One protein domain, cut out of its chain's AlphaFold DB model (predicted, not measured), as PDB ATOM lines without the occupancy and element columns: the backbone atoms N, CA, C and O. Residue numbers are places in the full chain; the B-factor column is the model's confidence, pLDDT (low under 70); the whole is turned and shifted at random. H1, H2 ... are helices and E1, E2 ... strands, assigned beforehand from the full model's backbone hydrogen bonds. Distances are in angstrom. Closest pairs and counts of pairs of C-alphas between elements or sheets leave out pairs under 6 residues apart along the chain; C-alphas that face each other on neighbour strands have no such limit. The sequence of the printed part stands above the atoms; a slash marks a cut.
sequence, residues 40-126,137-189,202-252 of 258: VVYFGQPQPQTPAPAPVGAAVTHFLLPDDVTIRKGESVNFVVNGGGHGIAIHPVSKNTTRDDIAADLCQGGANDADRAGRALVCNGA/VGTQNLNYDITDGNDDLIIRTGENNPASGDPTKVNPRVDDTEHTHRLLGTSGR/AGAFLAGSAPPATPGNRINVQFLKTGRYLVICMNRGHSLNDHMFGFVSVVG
ATOM      1  N   VAL A  40     175.090 163.656 261.160       92.44
ATOM      2  CA  VAL A  40     173.714 163.175 261.017       92.44
ATOM      3  C   VAL A  40     173.682 162.100 259.944       92.44
ATOM      4  O   VAL A  40     174.130 162.344 258.829       92.44
ATOM      5  N   VAL A  41     173.122 160.940 260.280       92.88
ATOM      6  CA  VAL A  41     172.839 159.851 259.339       92.88
ATOM      7  C   VAL A  41     171.333 159.648 259.296       92.88
ATOM      8  O   VAL A  41     170.686 159.376 260.309       92.88
ATOM      9  N   TYR A  42     170.754 159.799 258.117       89.44
ATOM     10  CA  TYR A  42     169.334 159.617 257.890       89.44
ATOM     11  C   TYR A  42     169.043 158.175 257.485       89.44
ATOM     12  O   TYR A  42     169.643 157.660 256.551       89.44
ATOM     13  N   PHE A  43     168.096 157.542 258.168       88.50
ATOM     14  CA  PHE A  43     167.434 156.323 257.715       88.50
ATOM     15  C   PHE A  43     166.275 156.759 256.816       88.50
ATOM     16  O   PHE A  43     165.227 157.154 257.323       88.50
ATOM     17  N   GLY A  44     166.506 156.767 255.505       83.69
ATOM     18  CA  GLY A  44     165.590 157.277 254.489       83.69
ATOM     19  C   GLY A  44     165.795 158.754 254.136       83.69
ATOM     20  O   GLY A  44     166.455 159.515 254.844       83.69
ATOM     21  N   GLN A  45     165.188 159.181 253.030       81.50
ATOM     22  CA  GLN A  45     165.276 160.534 252.485       81.50
ATOM     23  C   GLN A  45     164.797 161.580 253.512       81.50
ATOM     24  O   GLN A  45     163.702 161.430 254.067       81.50
ATOM     25  N   PRO A  46     165.576 162.656 253.750       80.25
ATOM     26  CA  PRO A  46     165.131 163.811 254.525       80.25
ATOM     27  C   PRO A  46     163.875 164.458 253.934       80.25
ATOM     28  O   PRO A  46     163.649 164.425 252.728       80.25
ATOM     29  N   GLN A  47     163.063 165.100 254.773       74.06
ATOM     30  CA  GLN A  47     161.893 165.828 254.281       74.06
ATOM     31  C   GLN A  47     162.304 167.048 253.425       74.06
ATOM     32  O   GLN A  47     163.251 167.747 253.795       74.06
ATOM     33  N   PRO A  48     161.570 167.354 252.337       73.50
ATOM     34  CA  PRO A  48     160.404 166.625 251.837       73.50
ATOM     35  C   PRO A  48     160.793 165.323 251.119       73.50
ATOM     36  O   PRO A  48     161.658 165.308 250.244       73.50
ATOM     37  N   GLN A  49     160.107 164.232 251.462       70.81
ATOM     38  CA  GLN A  49     160.237 162.962 250.751       70.81
ATOM     39  C   GLN A  49     159.466 163.045 249.434       70.81
ATOM     40  O   GLN A  49     158.237 163.021 249.413       70.81
ATOM     41  N   THR A  50     160.185 163.168 248.325       62.34
ATOM     42  CA  THR A  50     159.605 163.121 246.980       62.34
ATOM     43  C   THR A  50     159.700 161.693 246.470       62.34
ATOM     44  O   THR A  50     160.830 161.249 246.273       62.34
ATOM     45  N   PRO A  51     158.590 160.969 246.231       57.91
ATOM     46  CA  PRO A  51     158.657 159.645 245.622       57.91
ATOM     47  C   PRO A  51     159.536 159.699 244.370       57.91
ATOM     48  O   PRO A  51     159.322 160.562 243.515       57.91
ATOM     49  N   ALA A  52     160.526 158.810 244.259       51.66
ATOM     50  CA  ALA A  52     161.181 158.595 242.975       51.66
ATOM     51  C   ALA A  52     160.088 158.294 241.926       51.66
ATOM     52  O   ALA A  52     159.107 157.616 242.268       51.66
ATOM     53  N   PRO A  53     160.192 158.794 240.679       47.12
ATOM     54  CA  PRO A  53     159.269 158.369 239.639       47.12
ATOM     55  C   PRO A  53     159.332 156.839 239.522       47.12
ATOM     56  O   PRO A  53     160.393 156.244 239.677       47.12
ATOM     57  N   ALA A  54     158.150 156.257 239.340       38.91
ATOM     58  CA  ALA A  54     157.767 154.851 239.455       38.91
ATOM     59  C   ALA A  54     158.845 153.764 239.183       38.91
ATOM     60  O   ALA A  54     159.669 153.921 238.283       38.91
ATOM     61  N   PRO A  55     158.747 152.601 239.869       45.97
ATOM     62  CA  PRO A  55     157.581 152.158 240.635       45.97
ATOM     63  C   PRO A  55     157.524 152.700 242.069       45.97
ATOM     64  O   PRO A  55     158.511 152.770 242.798       45.97
ATOM     65  N   VAL A  56     156.307 153.093 242.456       41.84
ATOM     66  CA  VAL A  56     155.921 153.474 243.817       41.84
ATOM     67  C   VAL A  56     156.108 152.249 244.713       41.84
ATOM     68  O   VAL A  56     155.418 151.253 244.521       41.84
ATOM     69  N   GLY A  57     157.035 152.314 245.672       45.12
ATOM     70  CA  GLY A  57     157.149 151.280 246.706       45.12
ATOM     71  C   GLY A  57     158.508 151.100 247.389       45.12
ATOM     72  O   GLY A  57     158.504 150.666 248.531       45.12
ATOM     73  N   ALA A  58     159.647 151.445 246.767       47.12
ATOM     74  CA  ALA A  58     160.951 150.993 247.297       47.12
ATOM     75  C   ALA A  58     162.082 152.038 247.428       47.12
ATOM     76  O   ALA A  58     163.131 151.721 247.973       47.12
ATOM     77  N   ALA A  59     161.943 153.284 246.962       56.62
ATOM     78  CA  ALA A  59     163.150 154.059 246.618       56.62
ATOM     79  C   ALA A  59     163.418 155.372 247.380       56.62
ATOM     80  O   ALA A  59     164.359 156.073 247.017       56.62
ATOM     81  N   VAL A  60     162.667 155.723 248.436       63.12
ATOM     82  CA  VAL A  60     162.942 156.966 249.205       63.12
ATOM     83  C   VAL A  60     163.124 156.779 250.706       63.12
ATOM     84  O   VAL A  60     163.603 157.688 251.366       63.12
ATOM     85  N   THR A  61     162.795 155.624 251.276       69.69
ATOM     86  CA  THR A  61     162.882 155.403 252.732       69.69
ATOM     87  C   THR A  61     163.933 154.368 253.120       69.69
ATOM     88  O   THR A  61     164.465 154.439 254.219       69.69
ATOM     89  N   HIS A  62     164.286 153.420 252.248       82.00
ATOM     90  CA  HIS A  62     165.071 152.242 252.644       82.00
ATOM     91  C   HIS A  62     166.554 152.360 252.254       82.00
ATOM     92  O   HIS A  62     167.089 151.554 251.504       82.00
ATOM     93  N   PHE A  63     167.225 153.409 252.737       86.62
ATOM     94  CA  PHE A  63     168.676 153.607 252.590       86.62
ATOM     95  C   PHE A  63     169.240 154.453 253.735       86.62
ATOM     96  O   PHE A  63     168.480 155.120 254.438       86.62
ATOM     97  N   LEU A  64     170.562 154.460 253.909       90.50
ATOM     98  CA  LEU A  64     171.240 155.415 254.789       90.50
ATOM     99  C   LEU A  64     171.772 156.605 253.982       90.50
ATOM    100  O   LEU A  64     172.214 156.438 252.846       90.50
ATOM    101  N   LEU A  65     171.707 157.810 254.550       89.38
ATOM    102  CA  LEU A  65     172.241 159.025 253.938       89.38
ATOM    103  C   LEU A  65     172.915 159.938 254.970       89.38
ATOM    104  O   LEU A  65     172.228 160.433 255.858       89.38
ATOM    105  N   PRO A  66     174.208 160.252 254.817       93.00
ATOM    106  CA  PRO A  66     175.182 159.447 254.072       93.00
ATOM    107  C   PRO A  66     175.205 157.990 254.571       93.00
ATOM    108  O   PRO A  66     174.795 157.705 255.696       93.00
ATOM    109  N   ASP A  67     175.658 157.072 253.725       91.62
ATOM    110  CA  ASP A  67     175.817 155.649 254.039       91.62
ATOM    111  C   ASP A  67     177.241 155.279 254.479       91.62
ATOM    112  O   ASP A  67     177.465 154.153 254.898       91.62
ATOM    113  N   ASP A  68     178.192 156.209 254.455       95.19
ATOM    114  CA  ASP A  68     179.493 156.067 255.112       95.19
ATOM    115  C   ASP A  68     179.876 157.407 255.751       95.19
ATOM    116  O   ASP A  68     179.796 158.467 255.121       95.19
ATOM    117  N   VAL A  69     180.245 157.376 257.028       97.00
ATOM    118  CA  VAL A  69     180.712 158.550 257.769       97.00
ATOM    119  C   VAL A  69     181.956 158.219 258.567       97.00
ATOM    120  O   VAL A  69     182.121 157.110 259.065       97.00
ATOM    121  N   THR A  70     182.810 159.221 258.757       96.69
ATOM    122  CA  THR A  70     183.957 159.139 259.664       96.69
ATOM    123  C   THR A  70     183.797 160.144 260.798       96.69
ATOM    124  O   THR A  70     183.486 161.308 260.546       96.69
ATOM    125  N   ILE A  71     184.010 159.696 262.035       95.31
ATOM    126  CA  ILE A  71     183.995 160.510 263.258       95.31
ATOM    127  C   ILE A  71     185.223 160.209 264.118       95.31
ATOM    128  O   ILE A  71     185.872 159.175 263.943       95.31
ATOM    129  N   ARG A  72     185.534 161.080 265.078       94.62
ATOM    130  CA  ARG A  72     186.550 160.801 266.101       94.62
ATOM    131  C   ARG A  72     185.968 159.995 267.258       94.62
ATOM    132  O   ARG A  72     184.785 160.087 267.586       94.62
ATOM    133  N   LYS A  73     186.823 159.218 267.918       93.44
ATOM    134  CA  LYS A  73     186.511 158.553 269.189       93.44
ATOM    135  C   LYS A  73     185.958 159.568 270.193       93.44
ATOM    136  O   LYS A  73     186.518 160.642 270.386       93.44
ATOM    137  N   GLY A  74     184.858 159.210 270.848       90.12
ATOM    138  CA  GLY A  74     184.147 160.068 271.795       90.12
ATOM    139  C   GLY A  74     183.085 160.967 271.159       90.12
ATOM    140  O   GLY A  74     182.245 161.493 271.891       90.12
ATOM    141  N   GLU A  75     183.052 161.110 269.831       92.00
ATOM    142  CA  GLU A  75     181.979 161.825 269.141       92.00
ATOM    143  C   GLU A  75     180.707 160.971 269.024       92.00
ATOM    144  O   GLU A  75     180.710 159.744 269.195       92.00
ATOM    145  N   SER A  76     179.594 161.646 268.734       91.56
ATOM    146  CA  SER A  76     178.298 161.006 268.530       91.56
ATOM    147  C   SER A  76     177.795 161.153 267.100       91.56
ATOM    148  O   SER A  76     177.923 162.216 266.491       91.56
ATOM    149  N   VAL A  77     177.103 160.118 266.622       92.94
ATOM    150  CA  VAL A  77     176.267 160.175 265.416       92.94
ATOM    151  C   VAL A  77     174.805 160.347 265.822       92.94
ATOM    152  O   VAL A  77     174.293 159.645 266.698       92.94
ATOM    153  N   ASN A  78     174.126 161.287 265.173       91.69
ATOM    154  CA  ASN A  78     172.684 161.470 265.250       91.69
ATOM    155  C   ASN A  78     172.010 160.684 264.127       91.69
ATOM    156  O   ASN A  78     172.011 161.111 262.974       91.69
ATOM    157  N   PHE A  79     171.375 159.571 264.467       90.12
ATOM    158  CA  PHE A  79     170.535 158.842 263.532       90.12
ATOM    159  C   PHE A  79     169.131 159.431 263.502       90.12
ATOM    160  O   PHE A  79     168.459 159.499 264.532       90.12
ATOM    161  N   VAL A  80     168.677 159.859 262.329       86.62
ATOM    162  CA  VAL A  80     167.343 160.434 262.120       86.62
ATOM    163  C   VAL A  80     166.526 159.476 261.270       86.62
ATOM    164  O   VAL A  80     166.903 159.172 260.143       86.62
ATOM    165  N   VAL A  81     165.396 159.014 261.795       84.12
ATOM    166  CA  VAL A  81     164.523 158.071 261.094       84.12
ATOM    167  C   VAL A  81     163.476 158.825 260.279       84.12
ATOM    168  O   VAL A  81     162.710 159.628 260.820       84.12
ATOM    169  N   ASN A  82     163.423 158.557 258.976       79.38
ATOM    170  CA  ASN A  82     162.459 159.116 258.036       79.38
ATOM    171  C   ASN A  82     161.635 157.984 257.413       79.38
ATOM    172  O   ASN A  82     162.191 157.072 256.818       79.38
ATOM    173  N   GLY A  83     160.306 158.057 257.507       73.62
ATOM    174  CA  GLY A  83     159.431 156.919 257.201       73.62
ATOM    175  C   GLY A  83     159.343 155.890 258.340       73.62
ATOM    176  O   GLY A  83     160.256 155.728 259.143       73.62
ATOM    177  N   GLY A  84     158.200 155.221 258.479       72.69
ATOM    178  CA  GLY A  84     158.017 154.185 259.503       72.69
ATOM    179  C   GLY A  84     158.729 152.871 259.161       72.69
ATOM    180  O   GLY A  84     159.139 152.651 258.027       72.69
ATOM    181  N   GLY A  85     158.830 151.966 260.137       75.69
ATOM    182  CA  GLY A  85     159.281 150.590 259.889       75.69
ATOM    183  C   GLY A  85     160.797 150.387 259.916       75.69
ATOM    184  O   GLY A  85     161.265 149.309 259.570       75.69
ATOM    185  N   HIS A  86     161.571 151.384 260.345       82.44
ATOM    186  CA  HIS A  86     163.015 151.255 260.535       82.44
ATOM    187  C   HIS A  86     163.369 150.898 261.974       82.44
ATOM    188  O   HIS A  86     162.744 151.363 262.922       82.44
ATOM    189  N   GLY A  87     164.445 150.148 262.162       82.56
ATOM    190  CA  GLY A  87     165.120 150.064 263.451       82.56
ATOM    191  C   GLY A  87     166.617 149.975 263.219       82.56
ATOM    192  O   GLY A  87     167.040 149.515 262.168       82.56
ATOM    193  N   ILE A  88     167.412 150.451 264.169       85.81
ATOM    194  CA  ILE A  88     168.859 150.589 263.990       85.81
ATOM    195  C   ILE A  88     169.567 149.486 264.769       85.81
ATOM    196  O   ILE A  88     169.351 149.360 265.978       85.81
ATOM    197  N   ALA A  89     170.411 148.720 264.088       86.38
ATOM    198  CA  ALA A  89     171.387 147.823 264.694       86.38
ATOM    199  C   ALA A  89     172.800 148.300 264.332       86.38
ATOM    200  O   ALA A  89     173.025 148.797 263.226       86.38
ATOM    201  N   ILE A  90     173.727 148.207 265.287       89.81
ATOM    202  CA  ILE A  90     175.123 148.624 265.109       89.81
ATOM    203  C   ILE A  90     176.036 147.473 265.525       89.81
ATOM    204  O   ILE A  90     175.976 147.029 266.675       89.81
ATOM    205  N   HIS A  91     176.895 147.040 264.607       90.00
ATOM    206  CA  HIS A  91     177.824 145.929 264.795       90.00
ATOM    207  C   HIS A  91     179.255 146.392 264.519       90.00
ATOM    208  O   HIS A  91     179.467 147.099 263.534       90.00
ATOM    209  N   PRO A  92     180.243 146.045 265.360       92.25
ATOM    210  CA  PRO A  92     181.636 146.179 264.958       92.25
ATOM    211  C   PRO A  92     181.909 145.253 263.768       92.25
ATOM    212  O   PRO A  92     181.375 144.150 263.715       92.25
ATOM    213  N   VAL A  93     182.734 145.711 262.835       94.06
ATOM    214  CA  VAL A  93     183.219 144.932 261.691       94.06
ATOM    215  C   VAL A  93     184.708 145.195 261.500       94.06
ATOM    216  O   VAL A  93     185.243 146.191 262.011       94.06
ATOM    217  N   SER A  94     185.393 144.338 260.751       96.25
ATOM    218  CA  SER A  94     186.784 144.558 260.375       96.25
ATOM    219  C   SER A  94     186.972 145.915 259.687       96.25
ATOM    220  O   SER A  94     186.112 146.396 258.938       96.25
ATOM    221  N   LYS A  95     188.129 146.549 259.922       96.00
ATOM    222  CA  LYS A  95     188.463 147.880 259.381       96.00
ATOM    223  C   LYS A  95     188.461 147.915 257.842       96.00
ATOM    224  O   LYS A  95     188.251 148.986 257.283       96.00
ATOM    225  N   ASN A  96     188.693 146.781 257.175       95.31
ATOM    226  CA  ASN A  96     188.706 146.656 255.712       95.31
ATOM    227  C   ASN A  96     187.327 146.357 255.095       95.31
ATOM    228  O   ASN A  96     187.233 146.363 253.874       95.31
ATOM    229  N   THR A  97     186.286 146.128 255.903       97.62
ATOM    230  CA  THR A  97     184.944 145.764 255.419       97.62
ATOM    231  C   THR A  97     184.376 146.834 254.501       97.62
ATOM    232  O   THR A  97     184.127 147.974 254.911       97.62
ATOM    233  N   THR A  98     184.144 146.461 253.255       96.50
ATOM    234  CA  THR A  98     183.569 147.301 252.216       96.50
ATOM    235  C   THR A  98     182.051 147.146 252.161       96.50
ATOM    236  O   THR A  98     181.446 146.284 252.799       96.50
ATOM    237  N   ARG A  99     181.410 148.024 251.388       94.38
ATOM    238  CA  ARG A  99     179.983 147.901 251.089       94.38
ATOM    239  C   ARG A  99     179.684 146.641 250.278       94.38
ATOM    240  O   ARG A  99     178.649 146.032 250.520       94.38
ATOM    241  N   ASP A 100     180.583 146.259 249.375       93.75
ATOM    242  CA  ASP A 100     180.418 145.082 248.522       93.75
ATOM    243  C   ASP A 100     180.520 143.784 249.330       93.75
ATOM    244  O   ASP A 100     179.736 142.878 249.069       93.75
ATOM    245  N   ASP A 101     181.384 143.732 250.353       95.75
ATOM    246  CA  ASP A 101     181.489 142.571 251.256       95.75
ATOM    247  C   ASP A 101     180.138 142.293 251.934       95.75
ATOM    248  O   ASP A 101     179.597 141.198 251.831       95.75
ATOM    249  N   ILE A 102     179.520 143.326 252.524       96.12
ATOM    250  CA  ILE A 102     178.189 143.191 253.136       96.12
ATOM    251  C   ILE A 102     177.120 142.912 252.079       96.12
ATOM    252  O   ILE A 102     176.248 142.076 252.293       96.12
ATOM    253  N   ALA A 103     177.141 143.631 250.953       93.56
ATOM    254  CA  ALA A 103     176.105 143.523 249.933       93.56
ATOM    255  C   ALA A 103     176.092 142.150 249.257       93.56
ATOM    256  O   ALA A 103     175.013 141.722 248.857       93.56
ATOM    257  N   ALA A 104     177.236 141.468 249.133       92.94
ATOM    258  CA  ALA A 104     177.343 140.136 248.540       92.94
ATOM    259  C   ALA A 104     176.545 139.074 249.316       92.94
ATOM    260  O   ALA A 104     175.989 138.163 248.700       92.94
ATOM    261  N   ASP A 105     176.412 139.249 250.632       94.56
ATOM    262  CA  ASP A 105     175.684 138.338 251.522       94.56
ATOM    263  C   ASP A 105     174.174 138.610 251.584       94.56
ATOM    264  O   ASP A 105     173.440 137.887 252.253       94.56
ATOM    265  N   LEU A 106     173.674 139.650 250.909       92.69
ATOM    266  CA  LEU A 106     172.253 140.018 250.897       92.69
ATOM    267  C   LEU A 106     171.534 139.476 249.650       92.69
ATOM    268  O   LEU A 106     172.130 138.809 248.798       92.69
ATOM    269  N   CYS A 107     170.227 139.729 249.518       88.62
ATOM    270  CA  CYS A 107     169.496 139.272 248.341       88.62
ATOM    271  C   CYS A 107     169.993 139.969 247.068       88.62
ATOM    272  O   CYS A 107     169.825 141.174 246.870       88.62
ATOM    273  N   GLN A 108     170.530 139.171 246.147       86.38
ATOM    274  CA  GLN A 108     170.973 139.649 244.845       86.38
ATOM    275  C   GLN A 108     169.777 139.757 243.896       86.38
ATOM    276  O   GLN A 108     169.266 138.770 243.367       86.38
ATOM    277  N   GLY A 109     169.326 140.984 243.675       71.81
ATOM    278  CA  GLY A 109     168.329 141.332 242.675       71.81
ATOM    279  C   GLY A 109     168.788 142.577 241.931       71.81
ATOM    280  O   GLY A 109     169.229 143.530 242.555       71.81
ATOM    281  N   GLY A 110     168.697 142.609 240.608       69.50
ATOM    282  CA  GLY A 110     169.232 143.732 239.829       69.50
ATOM    283  C   GLY A 110     170.718 143.585 239.486       69.50
ATOM    284  O   GLY A 110     171.344 142.565 239.764       69.50
ATOM    285  N   ALA A 111     171.261 144.583 238.785       64.50
ATOM    286  CA  ALA A 111     172.591 144.480 238.174       64.50
ATOM    287  C   ALA A 111     173.764 144.752 239.138       64.50
ATOM    288  O   ALA A 111     174.884 144.329 238.860       64.50
ATOM    289  N   ASN A 112     173.530 145.509 240.215       74.94
ATOM    290  CA  ASN A 112     174.503 145.870 241.254       74.94
ATOM    291  C   ASN A 112     173.787 146.508 242.463       74.94
ATOM    292  O   ASN A 112     172.582 146.760 242.411       74.94
ATOM    293  N   ASP A 113     174.526 146.835 243.528       71.31
ATOM    294  CA  ASP A 113     173.970 147.448 244.747       71.31
ATOM    295  C   ASP A 113     173.239 148.787 244.495       71.31
ATOM    296  O   ASP A 113     172.226 149.093 245.138       71.31
ATOM    297  N   ALA A 114     173.695 149.561 243.503       76.69
ATOM    298  CA  ALA A 114     173.077 150.832 243.133       76.69
ATOM    299  C   ALA A 114     171.720 150.659 242.419       76.69
ATOM    300  O   ALA A 114     170.885 151.568 242.473       76.69
ATOM    301  N   ASP A 115     171.450 149.499 241.809       75.12
ATOM    302  CA  ASP A 115     170.177 149.163 241.159       75.12
ATOM    303  C   ASP A 115     169.099 148.747 242.177       75.12
ATOM    304  O   ASP A 115     168.575 147.631 242.185       75.12
ATOM    305  N   ARG A 116     168.738 149.683 243.063       75.12
ATOM    306  CA  ARG A 116     167.740 149.450 244.122       75.12
ATOM    307  C   ARG A 116     166.379 149.022 243.568       75.12
ATOM    308  O   ARG A 116     165.686 148.220 244.186       75.12
ATOM    309  N   ALA A 117     165.984 149.560 242.413       72.44
ATOM    310  CA  ALA A 117     164.698 149.259 241.789       72.44
ATOM    311  C   ALA A 117     164.673 147.848 241.182       72.44
ATOM    312  O   ALA A 117     163.713 147.108 241.409       72.44
ATOM    313  N   GLY A 118     165.732 147.456 240.462       72.69
ATOM    314  CA  GLY A 118     165.893 146.090 239.969       72.69
ATOM    315  C   GLY A 118     165.950 145.080 241.112       72.69
ATOM    316  O   GLY A 118     165.330 144.019 241.027       72.69
ATOM    317  N   ARG A 119     166.583 145.449 242.229       80.00
ATOM    318  CA  ARG A 119     166.616 144.616 243.431       80.00
ATOM    319  C   ARG A 119     165.271 144.412 244.080       80.00
ATOM    320  O   ARG A 119     164.881 143.270 244.314       80.00
ATOM    321  N   ALA A 120     164.527 145.490 244.296       74.50
ATOM    322  CA  ALA A 120     163.189 145.413 244.862       74.50
ATOM    323  C   ALA A 120     162.271 144.492 244.039       74.50
ATOM    324  O   ALA A 120     161.504 143.730 244.620       74.50
ATOM    325  N   LEU A 121     162.379 144.505 242.705       74.00
ATOM    326  CA  LEU A 121     161.578 143.643 241.827       74.00
ATOM    327  C   LEU A 121     161.830 142.143 242.056       74.00
ATOM    328  O   LEU A 121     160.902 141.344 241.953       74.00
ATOM    329  N   VAL A 122     163.073 141.762 242.354       77.88
ATOM    330  CA  VAL A 122     163.473 140.359 242.540       77.88
ATOM    331  C   VAL A 122     163.292 139.927 243.996       77.88
ATOM    332  O   VAL A 122     162.695 138.889 244.273       77.88
ATOM    333  N   CYS A 123     163.777 140.738 244.933       80.62
ATOM    334  CA  CYS A 123     163.944 140.349 246.329       80.62
ATOM    335  C   CYS A 123     162.676 140.522 247.173       80.62
ATOM    336  O   CYS A 123     162.412 139.688 248.046       80.62
ATOM    337  N   ASN A 124     161.851 141.539 246.883       74.50
ATOM    338  CA  ASN A 124     160.614 141.805 247.635       74.50
ATOM    339  C   ASN A 124     159.455 140.852 247.273       74.50
ATOM    340  O   ASN A 124     158.404 140.901 247.913       74.50
ATOM    341  N   GLY A 125     159.676 139.931 246.325       65.50
ATOM    342  CA  GLY A 125     158.738 138.886 245.919       65.50
ATOM    343  C   GLY A 125     157.577 139.385 245.051       65.50
ATOM    344  O   GLY A 125     157.158 140.539 245.120       65.50
ATOM    345  N   ALA A 126     157.018 138.486 244.236       53.94
ATOM    346  CA  ALA A 126     155.743 138.697 243.550       53.94
ATOM    347  C   ALA A 126     154.588 138.106 244.376       53.94
ATOM    348  O   ALA A 126     154.711 137.026 244.957       53.94
ATOM    349  N   VAL A 137     155.918 134.785 249.860       58.84
ATOM    350  CA  VAL A 137     157.227 134.413 250.434       58.84
ATOM    351  C   VAL A 137     158.296 135.264 249.764       58.84
ATOM    352  O   VAL A 137     158.877 134.874 248.759       58.84
ATOM    353  N   GLY A 138     158.516 136.471 250.284       70.62
ATOM    354  CA  GLY A 138     159.670 137.262 249.866       70.62
ATOM    355  C   GLY A 138     160.973 136.651 250.399       70.62
ATOM    356  O   GLY A 138     160.972 135.927 251.403       70.62
ATOM    357  N   THR A 139     162.086 136.935 249.722       80.19
ATOM    358  CA  THR A 139     163.400 136.335 250.026       80.19
ATOM    359  C   THR A 139     163.939 136.718 251.405       80.19
ATOM    360  O   THR A 139     164.750 135.980 251.958       80.19
ATOM    361  N   GLN A 140     163.422 137.782 252.028       80.00
ATOM    362  CA  GLN A 140     163.737 138.183 253.404       80.00
ATOM    363  C   GLN A 140     163.424 137.106 254.456       80.00
ATOM    364  O   GLN A 140     163.833 137.234 255.615       80.00
ATOM    365  N   ASN A 141     162.652 136.076 254.089       79.00
ATOM    366  CA  ASN A 141     162.318 134.980 254.990       79.00
ATOM    367  C   ASN A 141     163.378 133.876 255.057       79.00
ATOM    368  O   ASN A 141     163.306 133.027 255.944       79.00
ATOM    369  N   LEU A 142     164.354 133.891 254.150       82.25
ATOM    370  CA  LEU A 142     165.484 132.967 254.181       82.25
ATOM    371  C   LEU A 142     166.443 133.315 255.327       82.25
ATOM    372  O   LEU A 142     166.408 134.428 255.863       82.25
ATOM    373  N   ASN A 143     167.291 132.352 255.690       85.31
ATOM    374  CA  ASN A 143     168.462 132.630 256.510       85.31
ATOM    375  C   ASN A 143     169.572 133.228 255.638       85.31
ATOM    376  O   ASN A 143     169.927 132.667 254.605       85.31
ATOM    377  N   TYR A 144     170.124 134.327 256.119       90.00
ATOM    378  CA  TYR A 144     171.319 134.994 255.624       90.00
ATOM    379  C   TYR A 144     172.351 135.023 256.744       90.00
ATOM    380  O   TYR A 144     172.015 135.392 257.879       90.00
ATOM    381  N   ASP A 145     173.571 134.646 256.387       93.56
ATOM    382  CA  ASP A 145     174.774 134.815 257.187       93.56
ATOM    383  C   ASP A 145     175.530 135.995 256.562       93.56
ATOM    384  O   ASP A 145     175.927 135.915 255.406       93.56
ATOM    385  N   ILE A 146     175.644 137.099 257.300       94.44
ATOM    386  CA  ILE A 146     176.319 138.327 256.870       94.44
ATOM    387  C   ILE A 146     177.685 138.356 257.540       94.44
ATOM    388  O   ILE A 146     177.777 138.337 258.774       94.44
ATOM    389  N   THR A 147     178.724 138.420 256.723       95.75
ATOM    390  CA  THR A 147     180.130 138.401 257.114       95.75
ATOM    391  C   THR A 147     180.794 139.755 256.879       95.75
ATOM    392  O   THR A 147     180.241 140.622 256.205       95.75
ATOM    393  N   ASP A 148     181.939 139.993 257.512       96.12
ATOM    394  CA  ASP A 148     182.731 141.203 257.298       96.12
ATOM    395  C   ASP A 148     183.877 141.001 256.290       96.12
ATOM    396  O   ASP A 148     184.021 139.941 255.693       96.12
ATOM    397  N   GLY A 149     184.728 142.016 256.100       96.19
ATOM    398  CA  GLY A 149     185.858 141.948 255.161       96.19
ATOM    399  C   GLY A 149     186.975 140.955 255.532       96.19
ATOM    400  O   GLY A 149     187.980 140.889 254.820       96.19
ATOM    401  N   ASN A 150     186.851 140.230 256.648       97.00
ATOM    402  CA  ASN A 150     187.712 139.108 257.030       97.00
ATOM    403  C   ASN A 150     186.967 137.761 257.007       97.00
ATOM    404  O   ASN A 150     187.508 136.776 257.508       97.00
ATOM    405  N   ASP A 151     185.748 137.720 256.462       95.69
ATOM    406  CA  ASP A 151     184.834 136.574 256.496       95.69
ATOM    407  C   ASP A 151     184.340 136.203 257.917       95.69
ATOM    408  O   ASP A 151     183.828 135.101 258.139       95.69
ATOM    409  N   ASP A 152     184.455 137.108 258.901       93.69
ATOM    410  CA  ASP A 152     183.925 136.874 260.249       93.69
ATOM    411  C   ASP A 152     182.395 137.040 260.245       93.69
ATOM    412  O   ASP A 152     181.871 138.048 259.772       93.69
ATOM    413  N   LEU A 153     181.652 136.072 260.798       92.88
ATOM    414  CA  LEU A 153     180.188 136.148 260.904       92.88
ATOM    415  C   LEU A 153     179.764 137.278 261.854       92.88
ATOM    416  O   LEU A 153     180.045 137.232 263.053       92.88
ATOM    417  N   ILE A 154     179.019 138.251 261.328       90.81
ATOM    418  CA  ILE A 154     178.529 139.420 262.075       90.81
ATOM    419  C   ILE A 154     177.046 139.301 262.409       90.81
ATOM    420  O   ILE A 154     176.618 139.759 263.470       90.81
ATOM    421  N   ILE A 155     176.253 138.750 261.485       90.56
ATOM    422  CA  ILE A 155     174.809 138.582 261.658       90.56
ATOM    423  C   ILE A 155     174.375 137.250 261.058       90.56
ATOM    424  O   ILE A 155     174.478 137.048 259.852       90.56
ATOM    425  N   ARG A 156     173.775 136.385 261.871       88.38
ATOM    426  CA  ARG A 156     172.935 135.279 261.410       88.38
ATOM    427  C   ARG A 156     171.475 135.634 261.624       88.38
ATOM    428  O   ARG A 156     170.984 135.726 262.744       88.38
ATOM    429  N   THR A 157     170.758 135.821 260.527       83.06
ATOM    430  CA  THR A 157     169.375 136.322 260.573       83.06
ATOM    431  C   THR A 157     168.354 135.286 261.051       83.06
ATOM    432  O   THR A 157     167.263 135.667 261.486       83.06
ATOM    433  N   GLY A 158     168.674 133.993 260.951       79.75
ATOM    434  CA  GLY A 158     167.736 132.885 261.127       79.75
ATOM    435  C   GLY A 158     166.697 132.822 260.004       79.75
ATOM    436  O   GLY A 158     166.438 133.810 259.319       79.75
ATOM    437  N   GLU A 159     166.050 131.676 259.809       76.94
ATOM    438  CA  GLU A 159     164.884 131.606 258.919       76.94
ATOM    439  C   GLU A 159     163.685 132.317 259.561       76.94
ATOM    440  O   GLU A 159     163.326 132.041 260.708       76.94
ATOM    441  N   ASN A 160     163.000 133.177 258.807       71.25
ATOM    442  CA  ASN A 160     161.701 133.711 259.219       71.25
ATOM    443  C   ASN A 160     160.607 132.748 258.763       71.25
ATOM    444  O   ASN A 160     159.867 133.002 257.810       71.25
ATOM    445  N   ASN A 161     160.584 131.578 259.391       61.88
ATOM    446  CA  ASN A 161     159.765 130.477 258.930       61.88
ATOM    447  C   ASN A 161     158.318 130.660 259.435       61.88
ATOM    448  O   ASN A 161     158.094 130.591 260.646       61.88
ATOM    449  N   PRO A 162     157.295 130.804 258.569       52.41
ATOM    450  CA  PRO A 162     155.889 130.752 258.986       52.41
ATOM    451  C   PRO A 162     155.454 129.323 259.378       52.41
ATOM    452  O   PRO A 162     154.260 129.022 259.385       52.41
ATOM    453  N   ALA A 163     156.401 128.428 259.696       41.72
ATOM    454  CA  ALA A 163     156.258 126.976 259.837       41.72
ATOM    455  C   ALA A 163     155.190 126.506 260.840       41.72
ATOM    456  O   ALA A 163     154.840 125.329 260.845       41.72
ATOM    457  N   SER A 164     154.608 127.391 261.653       43.09
ATOM    458  CA  SER A 164     153.415 127.065 262.442       43.09
ATOM    459  C   SER A 164     152.093 127.155 261.663       43.09
ATOM    460  O   SER A 164     151.040 127.004 262.274       43.09
ATOM    461  N   GLY A 165     152.111 127.447 260.355       45.22
ATOM    462  CA  GLY A 165     150.897 127.717 259.570       45.22
ATOM    463  C   GLY A 165     150.178 128.999 260.002       45.22
ATOM    464  O   GLY A 165     149.025 129.218 259.636       45.22
ATOM    465  N   ASP A 166     150.855 129.832 260.795       48.38
ATOM    466  CA  ASP A 166     150.311 131.050 261.374       48.38
ATOM    467  C   ASP A 166     150.989 132.257 260.706       48.38
ATOM    468  O   ASP A 166     152.130 132.585 261.049       48.38
ATOM    469  N   PRO A 167     150.317 132.933 259.756       48.38
ATOM    470  CA  PRO A 167     150.861 134.109 259.083       48.38
ATOM    471  C   PRO A 167     151.071 135.298 260.035       48.38
ATOM    472  O   PRO A 167     151.593 136.324 259.610       48.38
ATOM    473  N   THR A 168     150.689 135.185 261.314       48.03
ATOM    474  CA  THR A 168     150.943 136.197 262.350       48.03
ATOM    475  C   THR A 168     152.263 135.989 263.104       48.03
ATOM    476  O   THR A 168     152.659 136.866 263.868       48.03
ATOM    477  N   LYS A 169     152.983 134.877 262.868       49.62
ATOM    478  CA  LYS A 169     154.275 134.558 263.517       49.62
ATOM    479  C   LYS A 169     155.509 134.812 262.650       49.62
ATOM    480  O   LYS A 169     156.562 134.230 262.891       49.62
ATOM    481  N   VAL A 170     155.407 135.679 261.650       61.19
ATOM    482  CA  VAL A 170     156.596 136.218 260.978       61.19
ATOM    483  C   VAL A 170     157.231 137.272 261.879       61.19
ATOM    484  O   VAL A 170     156.573 138.239 262.253       61.19
ATOM    485  N   ASN A 171     158.507 137.096 262.223       63.94
ATOM    486  CA  ASN A 171     159.299 138.138 262.856       63.94
ATOM    487  C   ASN A 171     159.836 139.068 261.757       63.94
ATOM    488  O   ASN A 171     160.742 138.681 261.018       63.94
ATOM    489  N   PRO A 172     159.312 140.297 261.611       71.25
ATOM    490  CA  PRO A 172     159.820 141.237 260.616       71.25
ATOM    491  C   PRO A 172     161.209 141.779 260.980       71.25
ATOM    492  O   PRO A 172     161.767 142.575 260.225       71.25
ATOM    493  N   ARG A 173     161.759 141.394 262.137       76.25
ATOM    494  CA  ARG A 173     163.025 141.869 262.675       76.25
ATOM    495  C   ARG A 173     164.133 140.821 262.542       76.25
ATOM    496  O   ARG A 173     163.906 139.620 262.672       76.25
ATOM    497  N   VAL A 174     165.339 141.301 262.270       79.88
ATOM    498  CA  VAL A 174     166.586 140.562 262.450       79.88
ATOM    499  C   VAL A 174     166.976 140.682 263.921       79.88
ATOM    500  O   VAL A 174     167.350 141.762 264.380       79.88
ATOM    501  N   ASP A 175     166.842 139.578 264.652       67.44
ATOM    502  CA  ASP A 175     167.188 139.456 266.069       67.44
ATOM    503  C   ASP A 175     168.332 138.449 266.230       67.44
ATOM    504  O   ASP A 175     168.113 137.309 266.629       67.44
ATOM    505  N   ASP A 176     169.561 138.856 265.904       68.06
ATOM    506  CA  ASP A 176     170.738 138.037 266.205       68.06
ATOM    507  C   ASP A 176     171.226 138.353 267.622       68.06
ATOM    508  O   ASP A 176     172.041 139.247 267.839       68.06
ATOM    509  N   THR A 177     170.699 137.654 268.619       60.31
ATOM    510  CA  THR A 177     171.084 137.889 270.019       60.31
ATOM    511  C   THR A 177     172.504 137.438 270.356       60.31
ATOM    512  O   THR A 177     173.006 137.814 271.414       60.31
ATOM    513  N   GLU A 178     173.138 136.633 269.500       62.88
ATOM    514  CA  GLU A 178     174.476 136.086 269.737       62.88
ATOM    515  C   GLU A 178     175.574 137.028 269.225       62.88
ATOM    516  O   GLU A 178     176.593 137.188 269.897       62.88
ATOM    517  N   HIS A 179     175.333 137.724 268.106       63.66
ATOM    518  CA  HIS A 179     176.324 138.597 267.457       63.66
ATOM    519  C   HIS A 179     175.886 140.076 267.361       63.66
ATOM    520  O   HIS A 179     176.668 140.946 266.964       63.66
ATOM    521  N   THR A 180     174.657 140.432 267.776       58.34
ATOM    522  CA  THR A 180     174.223 141.842 267.831       58.34
ATOM    523  C   THR A 180     174.606 142.511 269.142       58.34
ATOM    524  O   THR A 180     173.945 142.370 270.169       58.34
ATOM    525  N   HIS A 181     175.627 143.365 269.087       54.44
ATOM    526  CA  HIS A 181     176.103 144.096 270.260       54.44
ATOM    527  C   HIS A 181     175.228 145.303 270.650       54.44
ATOM    528  O   HIS A 181     175.340 145.789 271.779       54.44
ATOM    529  N   ARG A 182     174.362 145.825 269.759       60.62
ATOM    530  CA  ARG A 182     173.511 146.989 270.078       60.62
ATOM    531  C   ARG A 182     172.269 147.119 269.182       60.62
ATOM    532  O   ARG A 182     172.325 147.710 268.105       60.62
ATOM    533  N   LEU A 183     171.119 146.647 269.667       60.34
ATOM    534  CA  LEU A 183     169.806 146.930 269.068       60.34
ATOM    535  C   LEU A 183     169.266 148.256 269.626       60.34
ATOM    536  O   LEU A 183     168.877 148.338 270.788       60.34
ATOM    537  N   LEU A 184     169.245 149.305 268.805       62.03
ATOM    538  CA  LEU A 184     168.735 150.634 269.181       62.03
ATOM    539  C   LEU A 184     167.270 150.848 268.775       62.03
ATOM    540  O   LEU A 184     166.605 151.751 269.281       62.03
ATOM    541  N   GLY A 185     166.735 149.985 267.912       52.53
ATOM    542  CA  GLY A 185     165.292 149.782 267.777       52.53
ATOM    543  C   GLY A 185     164.804 148.879 268.904       52.53
ATOM    544  O   GLY A 185     164.847 147.666 268.779       52.53
ATOM    545  N   THR A 186     164.449 149.489 270.034       48.75
ATOM    546  CA  THR A 186     163.712 148.920 271.177       48.75
ATOM    547  C   THR A 186     163.968 147.423 271.453       48.75
ATOM    548  O   THR A 186     163.364 146.530 270.862       48.75
ATOM    549  N   SER A 187     164.875 147.109 272.378       40.44
ATOM    550  CA  SER A 187     164.912 145.793 273.028       40.44
ATOM    551  C   SER A 187     163.510 145.441 273.531       40.44
ATOM    552  O   SER A 187     162.967 146.235 274.293       40.44
ATOM    553  N   GLY A 188     162.956 144.311 273.074       33.62
ATOM    554  CA  GLY A 188     161.716 143.648 273.499       33.62
ATOM    555  C   GLY A 188     161.487 143.577 275.006       33.62
ATOM    556  O   GLY A 188     162.429 143.579 275.789       33.62
ATOM    557  N   ARG A 189     160.211 143.576 275.400       33.94
ATOM    558  CA  ARG A 189     159.715 143.774 276.763       33.94
ATOM    559  C   ARG A 189     160.316 142.692 277.653       33.94
ATOM    560  O   ARG A 189     159.801 141.579 277.672       33.94
ATOM    561  N   ALA A 202     158.650 147.695 273.268       41.94
ATOM    562  CA  ALA A 202     159.856 146.933 273.148       41.94
ATOM    563  C   ALA A 202     159.716 145.884 272.014       41.94
ATOM    564  O   ALA A 202     158.813 145.047 272.060       41.94
ATOM    565  N   GLY A 203     160.574 145.940 270.992       48.78
ATOM    566  CA  GLY A 203     160.458 145.160 269.756       48.78
ATOM    567  C   GLY A 203     159.981 145.970 268.544       48.78
ATOM    568  O   GLY A 203     160.242 145.578 267.409       48.78
ATOM    569  N   ALA A 204     159.309 147.103 268.755       57.88
ATOM    570  CA  ALA A 204     158.732 147.913 267.695       57.88
ATOM    571  C   ALA A 204     159.763 148.765 266.960       57.88
ATOM    572  O   ALA A 204     160.667 149.374 267.548       57.88
ATOM    573  N   PHE A 205     159.547 148.851 265.649       72.38
ATOM    574  CA  PHE A 205     160.235 149.788 264.786       72.38
ATOM    575  C   PHE A 205     159.976 151.232 265.215       72.38
ATOM    576  O   PHE A 205     158.955 151.582 265.808       72.38
ATOM    577  N   LEU A 206     160.946 152.074 264.897       72.62
ATOM    578  CA  LEU A 206     160.930 153.495 265.156       72.62
ATOM    579  C   LEU A 206     159.894 154.166 264.245       72.62
ATOM    580  O   LEU A 206     159.756 153.833 263.063       72.62
ATOM    581  N   ALA A 207     159.172 155.130 264.805       67.06
ATOM    582  CA  ALA A 207     158.343 156.041 264.042       67.06
ATOM    583  C   ALA A 207     159.273 157.015 263.310       67.06
ATOM    584  O   ALA A 207     159.971 157.812 263.935       67.06
ATOM    585  N   GLY A 208     159.333 156.953 261.984       64.44
ATOM    586  CA  GLY A 208     160.044 157.983 261.238       64.44
ATOM    587  C   GLY A 208     159.195 159.207 260.976       64.44
ATOM    588  O   GLY A 208     157.994 159.241 261.245       64.44
ATOM    589  N   SER A 209     159.844 160.227 260.425       68.75
ATOM    590  CA  SER A 209     159.145 161.422 259.970       68.75
ATOM    591  C   SER A 209     158.132 161.063 258.877       68.75
ATOM    592  O   SER A 209     158.424 160.241 258.007       68.75
ATOM    593  N   ALA A 210     156.951 161.679 258.925       63.19
ATOM    594  CA  ALA A 210     155.891 161.518 257.933       63.19
ATOM    595  C   ALA A 210     155.388 162.892 257.450       63.19
ATOM    596  O   ALA A 210     155.473 163.869 258.208       63.19
ATOM    597  N   PRO A 211     154.852 162.996 256.220       58.22
ATOM    598  CA  PRO A 211     154.161 164.198 255.770       58.22
ATOM    599  C   PRO A 211     152.851 164.445 256.551       58.22
ATOM    600  O   PRO A 211     152.092 163.499 256.754       58.22
ATOM    601  N   PRO A 212     152.531 165.701 256.922       57.66
ATOM    602  CA  PRO A 212     153.393 166.883 256.853       57.66
ATOM    603  C   PRO A 212     154.484 166.837 257.939       57.66
ATOM    604  O   PRO A 212     154.167 166.526 259.081       57.66
ATOM    605  N   ALA A 213     155.733 167.149 257.545       60.75
ATOM    606  CA  ALA A 213     157.013 167.202 258.286       60.75
ATOM    607  C   ALA A 213     156.984 166.995 259.818       60.75
ATOM    608  O   ALA A 213     157.487 167.818 260.587       60.75
ATOM    609  N   THR A 214     156.437 165.871 260.273       62.53
ATOM    610  CA  THR A 214     156.393 165.536 261.691       62.53
ATOM    611  C   THR A 214     157.777 165.019 262.069       62.53
ATOM    612  O   THR A 214     158.315 164.184 261.336       62.53
ATOM    613  N   PRO A 215     158.400 165.499 263.158       61.12
ATOM    614  CA  PRO A 215     159.687 164.974 263.590       61.12
ATOM    615  C   PRO A 215     159.604 163.459 263.827       61.12
ATOM    616  O   PRO A 215     158.788 163.001 264.620       61.12
ATOM    617  N   GLY A 216     160.444 162.692 263.131       69.50
ATOM    618  CA  GLY A 216     160.635 161.268 263.407       69.50
ATOM    619  C   GLY A 216     161.517 161.029 264.629       69.50
ATOM    620  O   GLY A 216     162.092 161.965 265.196       69.50
ATOM    621  N   ASN A 217     161.682 159.762 265.003       77.00
ATOM    622  CA  ASN A 217     162.642 159.347 266.015       77.00
ATOM    623  C   ASN A 217     164.060 159.818 265.652       77.00
ATOM    624  O   ASN A 217     164.510 159.712 264.507       77.00
ATOM    625  N   ARG A 218     164.776 160.308 266.668       81.69
ATOM    626  CA  ARG A 218     166.196 160.656 266.594       81.69
ATOM    627  C   ARG A 218     166.940 159.919 267.692       81.69
ATOM    628  O   ARG A 218     166.514 159.958 268.843       81.69
ATOM    629  N   ILE A 219     168.033 159.260 267.338       83.69
ATOM    630  CA  ILE A 219     168.852 158.485 268.266       83.69
ATOM    631  C   ILE A 219     170.267 159.046 268.213       83.69
ATOM    632  O   ILE A 219     170.895 159.041 267.159       83.69
ATOM    633  N   ASN A 220     170.769 159.532 269.346       87.56
ATOM    634  CA  ASN A 220     172.163 159.935 269.483       87.56
ATOM    635  C   ASN A 220     172.972 158.754 270.022       87.56
ATOM    636  O   ASN A 220     172.623 158.175 271.053       87.56
ATOM    637  N   VAL A 221     174.041 158.394 269.321       88.69
ATOM    638  CA  VAL A 221     174.929 157.300 269.712       88.69
ATOM    639  C   VAL A 221     176.341 157.829 269.802       88.69
ATOM    640  O   VAL A 221     176.918 158.190 268.782       88.69
ATOM    641  N   GLN A 222     176.898 157.825 271.009       91.31
ATOM    642  CA  GLN A 222     178.316 158.086 271.224       91.31
ATOM    643  C   GLN A 222     179.144 156.828 270.941       91.31
ATOM    644  O   GLN A 222     178.803 155.737 271.421       91.31
ATOM    645  N   PHE A 223     180.233 156.986 270.189       90.75
ATOM    646  CA  PHE A 223     181.164 155.912 269.854       90.75
ATOM    647  C   PHE A 223     182.450 156.053 270.668       90.75
ATOM    648  O   PHE A 223     183.253 156.953 270.449       90.75
ATOM    649  N   LEU A 224     182.647 155.155 271.634       91.62
ATOM    650  CA  LEU A 224     183.745 155.241 272.609       91.62
ATOM    651  C   LEU A 224     184.988 154.423 272.231       91.62
ATOM    652  O   LEU A 224     186.006 154.496 272.918       91.62
ATOM    653  N   LYS A 225     184.907 153.621 271.168       91.75
ATOM    654  CA  LYS A 225     185.991 152.764 270.687       91.75
ATOM    655  C   LYS A 225     186.273 153.085 269.223       91.75
ATOM    656  O   LYS A 225     185.345 153.392 268.480       91.75
ATOM    657  N   THR A 226     187.546 153.036 268.843       95.62
ATOM    658  CA  THR A 226     187.962 153.114 267.440       95.62
ATOM    659  C   THR A 226     187.537 151.845 266.703       95.62
ATOM    660  O   THR A 226     187.346 150.792 267.317       95.62
ATOM    661  N   GLY A 227     187.379 151.936 265.384       95.19
ATOM    662  CA  GLY A 227     186.992 150.803 264.544       95.19
ATOM    663  C   GLY A 227     186.002 151.185 263.453       95.19
ATOM    664  O   GLY A 227     185.624 152.347 263.316       95.19
ATOM    665  N   ARG A 228     185.580 150.193 262.671       96.56
ATOM    666  CA  ARG A 228     184.521 150.336 261.673       96.56
ATOM    667  C   ARG A 228     183.273 149.636 262.195       96.56
ATOM    668  O   ARG A 228     183.359 148.571 262.801       96.56
ATOM    669  N   TYR A 229     182.125 150.268 262.010       95.25
ATOM    670  CA  TYR A 229     180.848 149.769 262.497       95.25
ATOM    671  C   TYR A 229     179.857 149.687 261.347       95.25
ATOM    672  O   TYR A 229     179.583 150.704 260.711       95.25
ATOM    673  N   LEU A 230     179.296 148.503 261.117       95.25
ATOM    674  CA  LEU A 230     178.125 148.316 260.271       95.25
ATOM    675  C   LEU A 230     176.904 148.880 260.998       95.25
ATOM    676  O   LEU A 230     176.586 148.476 262.118       95.25
ATOM    677  N   VAL A 231     176.211 149.803 260.346       94.25
ATOM    678  CA  VAL A 231     174.924 150.338 260.780       94.25
ATOM    679  C   VAL A 231     173.868 149.841 259.806       94.25
ATOM    680  O   VAL A 231     173.859 150.234 258.643       94.25
ATOM    681  N   ILE A 232     172.967 148.982 260.273       92.38
ATOM    682  CA  ILE A 232     172.014 148.264 259.422       92.38
ATOM    683  C   ILE A 232     170.591 148.367 259.964       92.38
ATOM    684  O   ILE A 232     170.359 148.465 261.174       92.38
ATOM    685  N   CYS A 233     169.615 148.377 259.055       90.12
ATOM    686  CA  CYS A 233     168.216 148.338 259.438       90.12
ATOM    687  C   CYS A 233     167.829 146.945 259.950       90.12
ATOM    688  O   CYS A 233     167.900 145.965 259.219       90.12
ATOM    689  N   MET A 234     167.324 146.848 261.178       85.75
ATOM    690  CA  MET A 234     166.867 145.566 261.731       85.75
ATOM    691  C   MET A 234     165.577 145.048 261.080       85.75
ATOM    692  O   MET A 234     165.193 143.913 261.326       85.75
ATOM    693  N   ASN A 235     164.863 145.858 260.291       84.94
ATOM    694  CA  ASN A 235     163.732 145.360 259.512       84.94
ATOM    695  C   ASN A 235     164.266 144.454 258.401       84.94
ATOM    696  O   ASN A 235     165.013 144.933 257.549       84.94
ATOM    697  N   ARG A 236     163.861 143.178 258.409       85.06
ATOM    698  CA  ARG A 236     164.343 142.136 257.490       85.06
ATOM    699  C   ARG A 236     164.186 142.525 256.028       85.06
ATOM    700  O   ARG A 236     165.108 142.330 255.255       85.06
ATOM    701  N   GLY A 237     163.042 143.088 255.639       82.56
ATOM    702  CA  GLY A 237     162.845 143.533 254.257       82.56
ATOM    703  C   GLY A 237     163.793 144.678 253.902       82.56
ATOM    704  O   GLY A 237     164.467 144.638 252.877       82.56
ATOM    705  N   HIS A 238     163.917 145.658 254.802       87.25
ATOM    706  CA  HIS A 238     164.728 146.848 254.543       87.25
ATOM    707  C   HIS A 238     166.226 146.518 254.473       87.25
ATOM    708  O   HIS A 238     166.934 147.070 253.636       87.25
ATOM    709  N   SER A 239     166.741 145.641 255.338       89.19
ATOM    710  CA  SER A 239     168.139 145.201 255.254       89.19
ATOM    711  C   SER A 239     168.362 144.235 254.101       89.19
ATOM    712  O   SER A 239     169.164 144.538 253.225       89.19
ATOM    713  N   LEU A 240     167.655 143.102 254.084       89.19
ATOM    714  CA  LEU A 240     167.994 141.960 253.228       89.19
ATOM    715  C   LEU A 240     167.633 142.183 251.764       89.19
ATOM    716  O   LEU A 240     168.378 141.763 250.885       89.19
ATOM    717  N   ASN A 241     166.520 142.865 251.499       86.31
ATOM    718  CA  ASN A 241     166.063 143.098 250.134       86.31
ATOM    719  C   ASN A 241     166.413 144.505 249.656       86.31
ATOM    720  O   ASN A 241     166.797 144.686 248.504       86.31
ATOM    721  N   ASP A 242     166.291 145.519 250.518       85.38
ATOM    722  CA  ASP A 242     166.506 146.912 250.110       85.38
ATOM    723  C   ASP A 242     167.937 147.410 250.372       85.38
ATOM    724  O   ASP A 242     168.274 148.513 249.944       85.38
ATOM    725  N   HIS A 243     168.810 146.594 250.976       90.25
ATOM    726  CA  HIS A 243     170.212 146.922 251.281       90.25
ATOM    727  C   HIS A 243     170.358 148.201 252.124       90.25
ATOM    728  O   HIS A 243     171.249 149.036 251.919       90.25
ATOM    729  N   MET A 244     169.461 148.375 253.098       91.25
ATOM    730  CA  MET A 244     169.466 149.516 254.007       91.25
ATOM    731  C   MET A 244     170.523 149.353 255.102       91.25
ATOM    732  O   MET A 244     170.223 149.029 256.257       91.25
ATOM    733  N   PHE A 245     171.768 149.625 254.731       94.38
ATOM    734  CA  PHE A 245     172.901 149.684 255.640       94.38
ATOM    735  C   PHE A 245     173.929 150.730 255.195       94.38
ATOM    736  O   PHE A 245     173.860 151.285 254.093       94.38
ATOM    737  N   GLY A 246     174.876 150.989 256.086       95.88
ATOM    738  CA  GLY A 246     175.999 151.891 255.907       95.88
ATOM    739  C   GLY A 246     177.043 151.688 257.001       95.88
ATOM    740  O   GLY A 246     176.931 150.762 257.805       95.88
ATOM    741  N   PHE A 247     178.042 152.562 257.060       97.69
ATOM    742  CA  PHE A 247     179.162 152.447 257.986       97.69
ATOM    743  C   PHE A 247     179.405 153.720 258.789       97.69
ATOM    744  O   PHE A 247     179.223 154.841 258.317       97.69
ATOM    745  N   VAL A 248     179.875 153.521 260.016       96.94
ATOM    746  CA  VAL A 248     180.513 154.557 260.828       96.94
ATOM    747  C   VAL A 248     181.951 154.121 261.074       96.94
ATOM    748  O   VAL A 248     182.193 153.098 261.713       96.94
ATOM    749  N   SER A 249     182.907 154.896 260.579       97.69
ATOM    750  CA  SER A 249     184.331 154.727 260.864       97.69
ATOM    751  C   SER A 249     184.726 155.654 262.010       97.69
ATOM    752  O   SER A 249     184.546 156.868 261.931       97.69
ATOM    753  N   VAL A 250     185.248 155.090 263.092       95.69
ATOM    754  CA  VAL A 250     185.663 155.825 264.289       95.69
ATOM    755  C   VAL A 250     187.179 155.815 264.362       95.69
ATOM    756  O   VAL A 250     187.791 154.770 264.602       95.69
ATOM    757  N   VAL A 251     187.783 156.979 264.155       94.88
ATOM    758  CA  VAL A 251     189.238 157.155 264.207       94.88
ATOM    759  C   VAL A 251     189.674 157.640 265.588       94.88
ATOM    760  O   VAL A 251     188.962 158.401 266.246       94.88
ATOM    761  N   GLY A 252     190.822 157.152 266.054       87.75
ATOM    762  CA  GLY A 252     191.485 157.664 267.252       87.75
ATOM    763  C   GLY A 252     192.424 158.812 266.902       87.75
ATOM    764  O   GLY A 252     192.642 159.102 265.725       87.75
TER     765      GLY A 252
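Overview. This is residues 40 to 126, 137 to 189 and 202 to 252 of the 258 residues of an uncharacterized protein of Acidobacteria bacterium 13_1_40CM_4_65_8 (UniProt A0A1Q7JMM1). With little regular structure, the domain is a sandwich among long loops, the strongly twisted sheet E2 E9 E8 E4 facing the sheet E1 E3 E7, both mixed. The hairpin E5 and E6 adjoins E4, H1 and H3 graze the larger sheet, and H2 meets H3. The class is mixed, with 67 of 191 printed residues in named elements. The whole is compact: radius of gyration of the C-alphas 16.0 A, spans 48 by 41 by 40 A.

Arrangement. E9, residues 245 to 251, is antiparallel to E8, residues 227 to 233, with N 229 and O 248 2.8 A apart. Every O i to N i+4 pair in the named helices is within hydrogen-bond range.

Along the chain. E1, residues 40 to 43, begins at C-alpha 40 (173.714, 163.175, 261.017). E9, 19.9 A long, ends at C-alpha 251 (189.238, 157.155, 264.207). H2 is residues 116 to 123.

Size, cuts and confidence. Cuts at 127 to 136 and 190 to 201 leave C-alpha gaps of 8.2 A and 4.8 A. The link from E1 to E2, residues 44 to 67, is long, with 24 residues; 56 printed residues have pLDDT under 70.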